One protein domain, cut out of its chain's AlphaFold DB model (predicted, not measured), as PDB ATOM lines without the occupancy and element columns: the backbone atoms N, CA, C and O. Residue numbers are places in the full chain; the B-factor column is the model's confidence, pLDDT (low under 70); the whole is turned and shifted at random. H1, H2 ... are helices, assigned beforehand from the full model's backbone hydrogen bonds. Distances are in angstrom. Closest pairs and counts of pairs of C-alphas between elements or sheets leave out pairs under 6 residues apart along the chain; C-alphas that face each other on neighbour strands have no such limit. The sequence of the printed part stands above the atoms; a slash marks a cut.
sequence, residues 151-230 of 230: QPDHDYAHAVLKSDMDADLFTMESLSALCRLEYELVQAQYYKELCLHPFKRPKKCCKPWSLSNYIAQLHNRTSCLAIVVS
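This is residues 151 to 230 of the 230 residues of an uncharacterized protein of Photinus pyralis (UniProt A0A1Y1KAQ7). Little of this domain is regular structure: look for one long helix, H1, with the shorter H3 packed about perpendicular on its residues 175 to 179, tiny H2 beyond H1's last residue, and long stretches without named elements. The 80 printed residues hold three named helices, in the order H1, H2, H3, and no named strand; the class is all helix, with 28 residues in named elements. The whole is only just compact, close to loose, with a radius of gyration of the C-alphas of 13.5 A and spans of 37 by 26 by 24 A.

Start at H1, residues 172 to 187; its residues 175 to 179 alone touch H3, residues 211 to 218, about perpendicular at 81 degrees, the closest C-alphas being those of Leu 175 and Ser 212, 5.6 A apart. H2, residues 191 to 194, is close to H1 but not clearly touching, the closest C-alphas being those of Leu 185 and Tyr 191 at 7.4 A. H2 and H3 are apart. In H1 and H3 every O i to N i+4 pair is within hydrogen-bond range; H2 is too short for one.

Find C-alpha 172 at (25.711, 12.713, 20.927); H1 runs 22.8 A to C-alpha 187. H3 runs 10.6 A, ending at C-alpha 218, (32.328, 10.988, 34.730).

The printed part has no cut; the C-alphas farthest apart are those of Met 165 and Lys 200, at 41.7 A. H1 to H2 is a tight link, H2 to H3 a long one of 16 residues. Residues 229 to 230 have pLDDT under 70.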
ATOM      1  N   GLN A 151      30.658  -4.371  40.089       84.88
ATOM      2  CA  GLN A 151      31.432  -4.376  38.844       84.88
ATOM      3  C   GLN A 151      30.668  -5.123  37.740       84.88
ATOM      4  O   GLN A 151      29.893  -6.017  38.078       84.88
ATOM      5  N   PRO A 152      30.866  -4.774  36.455       86.31
ATOM      6  CA  PRO A 152      30.322  -5.545  35.341       86.31
ATOM      7  C   PRO A 152      30.809  -6.996  35.395       86.31
ATOM      8  O   PRO A 152      31.989  -7.236  35.647       86.31
ATOM      9  N   ASP A 153      29.908  -7.936  35.129       86.56
ATOM     10  CA  ASP A 153      30.163  -9.375  35.136       86.56
ATOM     11  C   ASP A 153      29.523 -10.011  33.891       86.56
ATOM     12  O   ASP A 153      28.499  -9.528  33.399       86.56
ATOM     13  N   HIS A 154      30.135 -11.075  33.373       89.81
ATOM     14  CA  HIS A 154      29.622 -11.859  32.249       89.81
ATOM     15  C   HIS A 154      28.307 -12.583  32.564       89.81
ATOM     16  O   HIS A 154      27.535 -12.851  31.645       89.81
ATOM     17  N   ASP A 155      28.029 -12.837  33.844       90.06
ATOM     18  CA  ASP A 155      26.793 -13.479  34.294       90.06
ATOM     19  C   ASP A 155      25.568 -12.549  34.214       90.06
ATOM     20  O   ASP A 155      24.423 -12.999  34.316       90.06
ATOM     21  N   TYR A 156      25.771 -11.239  34.025       89.62
ATOM     22  CA  TYR A 156      24.665 -10.303  33.858       89.62
ATOM     23  C   TYR A 156      24.104 -10.317  32.436       89.62
ATOM     24  O   TYR A 156      24.822 -10.393  31.435       89.62
ATOM     25  N   ALA A 157      22.783 -10.146  32.349       90.62
ATOM     26  CA  ALA A 157      22.111  -9.911  31.081       90.62
ATOM     27  C   ALA A 157      22.679  -8.652  30.407       90.62
ATOM     28  O   ALA A 157      22.758  -7.584  31.020       90.62
ATOM     29  N   HIS A 158      23.048  -8.778  29.135       92.62
ATOM     30  CA  HIS A 158      23.601  -7.693  28.334       92.62
ATOM     31  C   HIS A 158      22.883  -7.602  26.987       92.62
ATOM     32  O   HIS A 158      22.421  -8.600  26.437       92.62
ATOM     33  N   ALA A 159      22.796  -6.384  26.455       91.88
ATOM     34  CA  ALA A 159      22.274  -6.110  25.124       91.88
ATOM     35  C   ALA A 159      23.397  -5.529  24.262       91.88
ATOM     36  O   ALA A 159      24.097  -4.610  24.688       91.88
ATOM     37  N   VAL A 160      23.560  -6.066  23.054       93.12
ATOM     38  CA  VAL A 160      24.506  -5.551  22.058       93.12
ATOM     39  C   VAL A 160      23.717  -4.731  21.049       93.12
ATOM     40  O   VAL A 160      22.750  -5.220  20.469       93.12
ATOM     41  N   LEU A 161      24.112  -3.473  20.874       92.12
ATOM     42  CA  LEU A 161      23.391  -2.498  20.064       92.12
ATOM     43  C   LEU A 161      24.241  -2.070  18.872       92.12
ATOM     44  O   LEU A 161      25.468  -2.009  18.957       92.12
ATOM     45  N   LYS A 162      23.567  -1.753  17.772       93.94
ATOM     46  CA  LYS A 162      24.164  -1.266  16.532       93.94
ATOM     47  C   LYS A 162      23.367  -0.056  16.036       93.94
ATOM     48  O   LYS A 162      22.160   0.007  16.252       93.94
ATOM     49  N   SER A 163      24.046   0.887  15.383       93.25
ATOM     50  CA  SER A 163      23.395   1.994  14.676       93.25
ATOM     51  C   SER A 163      22.704   1.494  13.407       93.25
ATOM     52  O   SER A 163      23.294   0.727  12.648       93.25
ATOM     53  N   ASP A 164      21.479   1.956  13.162       90.25
ATOM     54  CA  ASP A 164      20.718   1.640  11.943       90.25
ATOM     55  C   ASP A 164      21.439   2.132  10.675       90.25
ATOM     56  O   ASP A 164      21.468   1.458   9.651       90.25
ATOM     57  N   MET A 165      22.128   3.272  10.782       89.81
ATOM     58  CA  MET A 165      22.843   3.920   9.676       89.81
ATOM     59  C   MET A 165      24.333   3.545   9.605       89.81
ATOM     60  O   MET A 165      25.105   4.270   8.983       89.81
ATOM     61  N   ASP A 166      24.768   2.487  10.303       89.56
ATOM     62  CA  ASP A 166      26.191   2.115  10.447       89.56
ATOM     63  C   ASP A 166      27.092   3.257  10.981       89.56
ATOM     64  O   ASP A 166      28.315   3.232  10.845       89.56
ATOM     65  N   ALA A 167      26.490   4.270  11.612       89.19
ATOM     66  CA  ALA A 167      27.194   5.425  12.156       89.19
ATOM     67  C   ALA A 167      27.885   5.106  13.490       89.19
ATOM     68  O   ALA A 167      27.510   4.170  14.204       89.19
ATOM     69  N   ASP A 168      28.868   5.934  13.851       91.50
ATOM     70  CA  ASP A 168      29.571   5.820  15.126       91.50
ATOM     71  C   ASP A 168      28.621   6.027  16.321       91.50
ATOM     72  O   ASP A 168      27.885   7.018  16.412       91.50
ATOM     73  N   LEU A 169      28.675   5.085  17.265       90.94
ATOM     74  CA  LEU A 169      27.867   5.079  18.482       90.94
ATOM     75  C   LEU A 169      28.404   6.040  19.556       90.94
ATOM     76  O   LEU A 169      27.697   6.321  20.524       90.94
ATOM     77  N   PHE A 170      29.611   6.590  19.378       91.06
ATOM     78  CA  PHE A 170      30.194   7.625  20.245       91.06
ATOM     79  C   PHE A 170      29.797   9.056  19.838       91.06
ATOM     80  O   PHE A 170      30.495  10.028  20.128       91.06
ATOM     81  N   THR A 171      28.638   9.208  19.200       90.94
ATOM     82  CA  THR A 171      28.043  10.499  18.838       90.94
ATOM     83  C   THR A 171      26.966  10.913  19.839       90.94
ATOM     84  O   THR A 171      26.331  10.076  20.479       90.94
ATOM     85  N   MET A 172      26.714  12.218  19.974       89.88
ATOM     86  CA  MET A 172      25.711  12.713  20.927       89.88
ATOM     87  C   MET A 172      24.294  12.201  20.617       89.88
ATOM     88  O   MET A 172      23.526  11.889  21.526       89.88
ATOM     89  N   GLU A 173      23.967  12.064  19.333       91.19
ATOM     90  CA  GLU A 173      22.710  11.469  18.880       91.19
ATOM     91  C   GLU A 173      22.580  10.009  19.339       91.19
ATOM     92  O   GLU A 173      21.590   9.651  19.980       91.19
ATOM     93  N   SER A 174      23.623   9.200  19.126       92.25
ATOM     94  CA  SER A 174      23.657   7.797  19.557       92.25
ATOM     95  C   SER A 174      23.615   7.644  21.078       92.25
ATOM     96  O   SER A 174      22.891   6.792  21.589       92.25
ATOM     97  N   LEU A 175      24.321   8.497  21.829       92.19
ATOM     98  CA  LEU A 175      24.285   8.494  23.296       92.19
ATOM     99  C   LEU A 175      22.896   8.854  23.844       92.19
ATOM    100  O   LEU A 175      22.457   8.276  24.847       92.19
ATOM    101  N   SER A 176      22.197   9.784  23.183       92.12
ATOM    102  CA  SER A 176      20.815  10.148  23.505       92.12
ATOM    103  C   SER A 176      19.853   8.998  23.208       92.12
ATOM    104  O   SER A 176      19.039   8.644  24.065       92.12
ATOM    105  N   ALA A 177      19.986   8.367  22.039       92.69
ATOM    106  CA  ALA A 177      19.197   7.202  21.653       92.69
ATOM    107  C   ALA A 177      19.407   6.026  22.624       92.69
ATOM    108  O   ALA A 177      18.433   5.462  23.119       92.69
ATOM    109  N   LEU A 178      20.660   5.730  22.986       92.88
ATOM    110  CA  LEU A 178      21.016   4.701  23.967       92.88
ATOM    111  C   LEU A 178      20.365   4.969  25.332       92.88
ATOM    112  O   LEU A 178      19.741   4.084  25.913       92.88
ATOM    113  N   CYS A 179      20.435   6.212  25.814       93.69
ATOM    114  CA  CYS A 179      19.822   6.603  27.082       93.69
ATOM    115  C   CYS A 179      18.285   6.482  27.068       93.69
ATOM    116  O   CYS A 179      17.683   6.114  28.080       93.69
ATOM    117  N   ARG A 180      17.632   6.781  25.935       93.69
ATOM    118  CA  ARG A 180      16.179   6.598  25.765       93.69
ATOM    119  C   ARG A 180      15.794   5.121  25.757       93.69
ATOM    120  O   ARG A 180      14.881   4.742  26.482       93.69
ATOM    121  N   LEU A 181      16.533   4.295  25.021       93.50
ATOM    122  CA  LEU A 181      16.324   2.847  24.985       93.50
ATOM    123  C   LEU A 181      16.473   2.235  26.385       93.50
ATOM    124  O   LEU A 181      15.638   1.448  26.822       93.50
ATOM    125  N   GLU A 182      17.491   2.647  27.143       92.75
ATOM    126  CA  GLU A 182      17.641   2.240  28.543       92.75
ATOM    127  C   GLU A 182      16.464   2.665  29.421       92.75
ATOM    128  O   GLU A 182      16.042   1.909  30.296       92.75
ATOM    129  N   TYR A 183      15.951   3.881  29.231       92.12
ATOM    130  CA  TYR A 183      14.808   4.377  29.989       92.12
ATOM    131  C   TYR A 183      13.568   3.508  29.756       92.12
ATOM    132  O   TYR A 183      12.904   3.144  30.726       92.12
ATOM    133  N   GLU A 184      13.307   3.117  28.508       93.44
ATOM    134  CA  GLU A 184      12.214   2.204  28.155       93.44
ATOM    135  C   GLU A 184      12.419   0.804  28.753       93.44
ATOM    136  O   GLU A 184      11.504   0.263  29.376       93.44
ATOM    137  N   LEU A 185      13.634   0.246  28.670       92.25
ATOM    138  CA  LEU A 185      13.956  -1.057  29.267       92.25
ATOM    139  C   LEU A 185      13.727  -1.079  30.783       92.25
ATOM    140  O   LEU A 185      13.137  -2.018  31.316       92.25
ATOM    141  N   VAL A 186      14.158  -0.028  31.486       90.50
ATOM    142  CA  VAL A 186      13.999   0.097  32.946       90.50
ATOM    143  C   VAL A 186      12.523   0.249  33.355       90.50
ATOM    144  O   VAL A 186      12.164  -0.004  34.508       90.50
ATOM    145  N   GLN A 187      11.655   0.658  32.426       91.75
ATOM    146  CA  GLN A 187      10.215   0.802  32.642       91.75
ATOM    147  C   GLN A 187       9.395  -0.442  32.298       91.75
ATOM    148  O   GLN A 187       8.205  -0.474  32.616       91.75
ATOM    149  N   ALA A 188      10.005  -1.467  31.702       93.69
ATOM    150  CA  ALA A 188       9.320  -2.701  31.341       93.69
ATOM    151  C   ALA A 188       8.686  -3.406  32.560       93.69
ATOM    152  O   ALA A 188       9.171  -3.309  33.692       93.69
ATOM    153  N   GLN A 189       7.610  -4.166  32.308       89.88
ATOM    154  CA  GLN A 189       6.651  -4.642  33.319       89.88
ATOM    155  C   GLN A 189       7.234  -5.527  34.442       89.88
ATOM    156  O   GLN A 189       6.605  -5.662  35.482       89.88
ATOM    157  N   TYR A 190       8.451  -6.055  34.316       92.38
ATOM    158  CA  TYR A 190       9.082  -6.896  35.347       92.38
ATOM    159  C   TYR A 190      10.485  -6.430  35.739       92.38
ATOM    160  O   TYR A 190      11.154  -7.057  36.558       92.38
ATOM    161  N   TYR A 191      10.941  -5.295  35.201       92.00
ATOM    162  CA  TYR A 191      12.300  -4.824  35.446       92.00
ATOM    163  C   TYR A 191      12.553  -4.569  36.937       92.00
ATOM    164  O   TYR A 191      13.593  -4.944  37.467       92.00
ATOM    165  N   LYS A 192      11.585  -3.971  37.644       90.19
ATOM    166  CA  LYS A 192      11.723  -3.640  39.073       90.19
ATOM    167  C   LYS A 192      11.863  -4.866  39.979       90.19
ATOM    168  O   LYS A 192      12.464  -4.748  41.040       90.19
ATOM    169  N   GLU A 193      11.312  -6.007  39.576       91.00
ATOM    170  CA  GLU A 193      11.390  -7.258  40.340       91.00
ATOM    171  C   GLU A 193      12.725  -7.977  40.112       91.00
ATOM    172  O   GLU A 193      13.228  -8.646  41.009       91.00
ATOM    173  N   LEU A 194      13.319  -7.792  38.929       91.75
ATOM    174  CA  LEU A 194      14.567  -8.438  38.515       91.75
ATOM    175  C   LEU A 194      15.815  -7.573  38.749       91.75
ATOM    176  O   LEU A 194      16.935  -8.079  38.704       91.75
ATOM    177  N   CYS A 195      15.656  -6.265  38.960       89.81
ATOM    178  CA  CYS A 195      16.788  -5.349  39.031       89.81
ATOM    179  C   CYS A 195      17.665  -5.593  40.269       89.81
ATOM    180  O   CYS A 195      17.201  -5.918  41.366       89.81
ATOM    181  N   LEU A 196      18.966  -5.343  40.111       87.94
ATOM    182  CA  LEU A 196      19.890  -5.322  41.238       87.94
ATOM    183  C   LEU A 196      19.650  -4.088  42.109       87.94
ATOM    184  O   LEU A 196      19.424  -2.975  41.616       87.94
ATOM    185  N   HIS A 197      19.763  -4.293  43.418       86.94
ATOM    186  CA  HIS A 197      19.562  -3.261  44.422       86.94
ATOM    187  C   HIS A 197      20.875  -2.949  45.150       86.94
ATOM    188  O   HIS A 197      21.610  -3.864  45.530       86.94
ATOM    189  N   PRO A 198      21.187  -1.667  45.402       81.81
ATOM    190  CA  PRO A 198      22.359  -1.301  46.171       81.81
ATOM    191  C   PRO A 198      22.138  -1.664  47.641       81.81
ATOM    192  O   PRO A 198      21.076  -1.396  48.207       81.81
ATOM    193  N   PHE A 199      23.190  -2.156  48.298       78.31
ATOM    194  CA  PHE A 199      23.152  -2.578  49.704       78.31
ATOM    195  C   PHE A 199      22.555  -1.516  50.646       78.31
ATOM    196  O   PHE A 199      21.780  -1.825  51.544       78.31
ATOM    197  N   LYS A 200      22.871  -0.233  50.409       75.75
ATOM    198  CA  LYS A 200      22.399   0.889  51.241       75.75
ATOM    199  C   LYS A 200      20.966   1.354  50.930       75.75
ATOM    200  O   LYS A 200      20.397   2.094  51.726       75.75
ATOM    201  N   ARG A 201      20.388   1.019  49.767       77.50
ATOM    202  CA  ARG A 201      19.055   1.499  49.338       77.50
ATOM    203  C   ARG A 201      18.277   0.378  48.631       77.50
ATOM    204  O   ARG A 201      18.090   0.454  47.418       77.50
ATOM    205  N   PRO A 202      17.751  -0.610  49.374       77.25
ATOM    206  CA  PRO A 202      17.134  -1.810  48.801       77.25
ATOM    207  C   PRO A 202      15.826  -1.555  48.032       77.25
ATOM    208  O   PRO A 202      15.287  -2.474  47.446       77.25
ATOM    209  N   LYS A 203      15.298  -0.323  48.030       82.31
ATOM    210  CA  LYS A 203      14.069   0.056  47.308       82.31
ATOM    211  C   LYS A 203      14.322   0.720  45.950       82.31
ATOM    212  O   LYS A 203      13.375   1.139  45.292       82.31
ATOM    213  N   LYS A 204      15.586   0.923  45.564       85.88
ATOM    214  CA  LYS A 204      15.952   1.630  44.332       85.88
ATOM    215  C   LYS A 204      16.775   0.715  43.433       85.88
ATOM    216  O   LYS A 204      17.852   0.304  43.844       85.88
ATOM    217  N   CYS A 205      16.320   0.488  42.203       88.19
ATOM    218  CA  CYS A 205      17.123  -0.204  41.198       88.19
ATOM    219  C   CYS A 205      18.421   0.556  40.904       88.19
ATOM    220  O   CYS A 205      18.431   1.791  40.793       88.19
ATOM    221  N   CYS A 206      19.506  -0.189  40.734       87.38
ATOM    222  CA  CYS A 206      20.748   0.340  40.192       87.38
ATOM    223  C   CYS A 206      20.607   0.754  38.727       87.38
ATOM    224  O   CYS A 206      19.727   0.281  38.002       87.38
ATOM    225  N   LYS A 207      21.487   1.663  38.295       89.50
ATOM    226  CA  LYS A 207      21.613   2.009  36.880       89.50
ATOM    227  C   LYS A 207      22.347   0.890  36.130       89.50
ATOM    228  O   LYS A 207      23.264   0.306  36.712       89.50
ATOM    229  N   PRO A 208      21.963   0.593  34.877       90.62
ATOM    230  CA  PRO A 208      22.690  -0.359  34.047       90.62
ATOM    231  C   PRO A 208      24.050   0.216  33.639       90.62
ATOM    232  O   PRO A 208      24.180   1.426  33.429       90.62
ATOM    233  N   TRP A 209      25.054  -0.650  33.504       90.12
ATOM    234  CA  TRP A 209      26.378  -0.283  32.997       90.12
ATOM    235  C   TRP A 209      26.328  -0.018  31.497       90.12
ATOM    236  O   TRP A 209      26.578  -0.899  30.681       90.12
ATOM    237  N   SER A 210      26.002   1.212  31.134       91.50
ATOM    238  CA  SER A 210      25.976   1.652  29.748       91.50
ATOM    239  C   SER A 210      26.957   2.780  29.502       91.50
ATOM    240  O   SER A 210      27.315   3.524  30.421       91.50
ATOM    241  N   LEU A 211      27.362   2.939  28.241       91.62
ATOM    242  CA  LEU A 211      28.254   4.018  27.831       91.62
ATOM    243  C   LEU A 211      27.702   5.391  28.250       91.62
ATOM    244  O   LEU A 211      28.425   6.185  28.853       91.62
ATOM    245  N   SER A 212      26.408   5.639  28.030       92.62
ATOM    246  CA  SER A 212      25.765   6.894  28.422       92.62
ATOM    247  C   SER A 212      25.778   7.106  29.944       92.62
ATOM    248  O   SER A 212      26.089   8.203  30.406       92.62
ATOM    249  N   ASN A 213      25.519   6.077  30.758       92.19
ATOM    250  CA  ASN A 213      25.596   6.201  32.221       92.19
ATOM    251  C   ASN A 213      27.041   6.384  32.722       92.19
ATOM    252  O   ASN A 213      27.264   7.129  33.678       92.19
ATOM    253  N   TYR A 214      28.033   5.772  32.072       91.38
ATOM    254  CA  TYR A 214      29.445   6.004  32.387       91.38
ATOM    255  C   TYR A 214      29.855   7.452  32.118       91.38
ATOM    256  O   TYR A 214      30.411   8.106  33.001       91.38
ATOM    257  N   ILE A 215      29.530   7.981  30.936       91.81
ATOM    258  CA  ILE A 215      29.805   9.379  30.575       91.81
ATOM    259  C   ILE A 215      29.100  10.327  31.551       91.81
ATOM    260  O   ILE A 215      29.714  11.260  32.073       91.81
ATOM    261  N   ALA A 216      27.833  10.051  31.873       91.12
ATOM    262  CA  ALA A 216      27.090  10.817  32.864       91.12
ATOM    263  C   ALA A 216      27.794  10.813  34.229       91.12
ATOM    264  O   ALA A 216      27.961  11.874  34.832       91.12
ATOM    265  N   GLN A 217      28.265   9.659  34.707       88.56
ATOM    266  CA  GLN A 217      28.967   9.563  35.985       88.56
ATOM    267  C   GLN A 217      30.298  10.326  35.989       88.56
ATOM    268  O   GLN A 217      30.591  11.012  36.977       88.56
ATOM    269  N   LEU A 218      31.076  10.240  34.903       89.62
ATOM    270  CA  LEU A 218      32.328  10.988  34.730       89.62
ATOM    271  C   LEU A 218      32.085  12.498  34.788       89.62
ATOM    272  O   LEU A 218      32.847  13.224  35.422       89.62
ATOM    273  N   HIS A 219      30.963  12.956  34.233       89.06
ATOM    274  CA  HIS A 219      30.553  14.357  34.266       89.06
ATOM    275  C   HIS A 219      29.723  14.737  35.513       89.06
ATOM    276  O   HIS A 219      29.055  15.776  35.551       89.06
ATOM    277  N   ASN A 220      29.737  13.896  36.555       88.44
ATOM    278  CA  ASN A 220      29.004  14.095  37.811       88.44
ATOM    279  C   ASN A 220      27.486  14.328  37.629       88.44
ATOM    280  O   ASN A 220      26.850  15.070  38.379       88.44
ATOM    281  N   ARG A 221      26.890  13.689  36.622       88.56
ATOM    282  CA  ARG A 221      25.450  13.677  36.365       88.56
ATOM    283  C   ARG A 221      24.824  12.406  36.935       88.56
ATOM    284  O   ARG A 221      25.404  11.326  36.913       88.56
ATOM    285  N   THR A 222      23.601  12.530  37.444       84.44
ATOM    286  CA  THR A 222      22.832  11.405  38.007       84.44
ATOM    287  C   THR A 222      22.025  10.641  36.955       84.44
ATOM    288  O   THR A 222      21.553   9.536  37.226       84.44
ATOM    289  N   SER A 223      21.862  11.219  35.764       87.44
ATOM    290  CA  SER A 223      21.086  10.674  34.652       87.44
ATOM    291  C   SER A 223      21.828  10.889  33.337       87.44
ATOM    292  O   SER A 223      22.398  11.961  33.131       87.44
ATOM    293  N   CYS A 224      21.761   9.904  32.442       90.06
ATOM    294  CA  CYS A 224      22.277  10.009  31.080       90.06
ATOM    295  C   CYS A 224      21.544  11.056  30.224       90.06
ATOM    296  O   CYS A 224      22.116  11.579  29.277       90.06
ATOM    297  N   LEU A 225      20.323  11.454  30.603       87.38
ATOM    298  CA  LEU A 225      19.585  12.529  29.923       87.38
ATOM    299  C   LEU A 225      20.191  13.922  30.168       87.38
ATOM    300  O   LEU A 225      19.817  14.876  29.499       87.38
ATOM    301  N   ALA A 226      21.090  14.055  31.147       85.44
ATOM    302  CA  ALA A 226      21.715  15.325  31.519       85.44
ATOM    303  C   ALA A 226      23.108  15.522  30.889       85.44
ATOM    304  O   ALA A 226      23.856  16.408  31.315       85.44
ATOM    305  N   ILE A 227      23.482  14.679  29.922       83.50
ATOM    306  CA  ILE A 227      24.695  14.860  29.123       83.50
ATOM    307  C   ILE A 227      24.409  15.994  28.133       83.50
ATOM    308  O   ILE A 227      23.434  15.944  27.388       83.50
ATOM    309  N   VAL A 228      25.246  17.028  28.146       77.06
ATOM    310  CA  VAL A 228      25.196  18.166  27.216       77.06
ATOM    311  C   VAL A 228      26.568  18.312  26.569       77.06
ATOM    312  O   VAL A 228      27.572  18.060  27.233       77.06
ATOM    313  N   VAL A 229      26.615  18.679  25.286       68.88
ATOM    314  CA  VAL A 229      27.878  19.044  24.629       68.88
ATOM    315  C   VAL A 229      28.244  20.431  25.147       68.88
ATOM    316  O   VAL A 229      27.465  21.367  24.972       68.88
ATOM    317  N   SER A 230      29.358  20.525  25.867       57.19
ATOM    318  CA  SER A 230      29.957  21.788  26.310       57.19
ATOM    319  C   SER A 230      30.802  22.407  25.212       57.19
ATOM    320  O   SER A 230      31.569  21.621  24.610       57.19
TER     321      SER A 230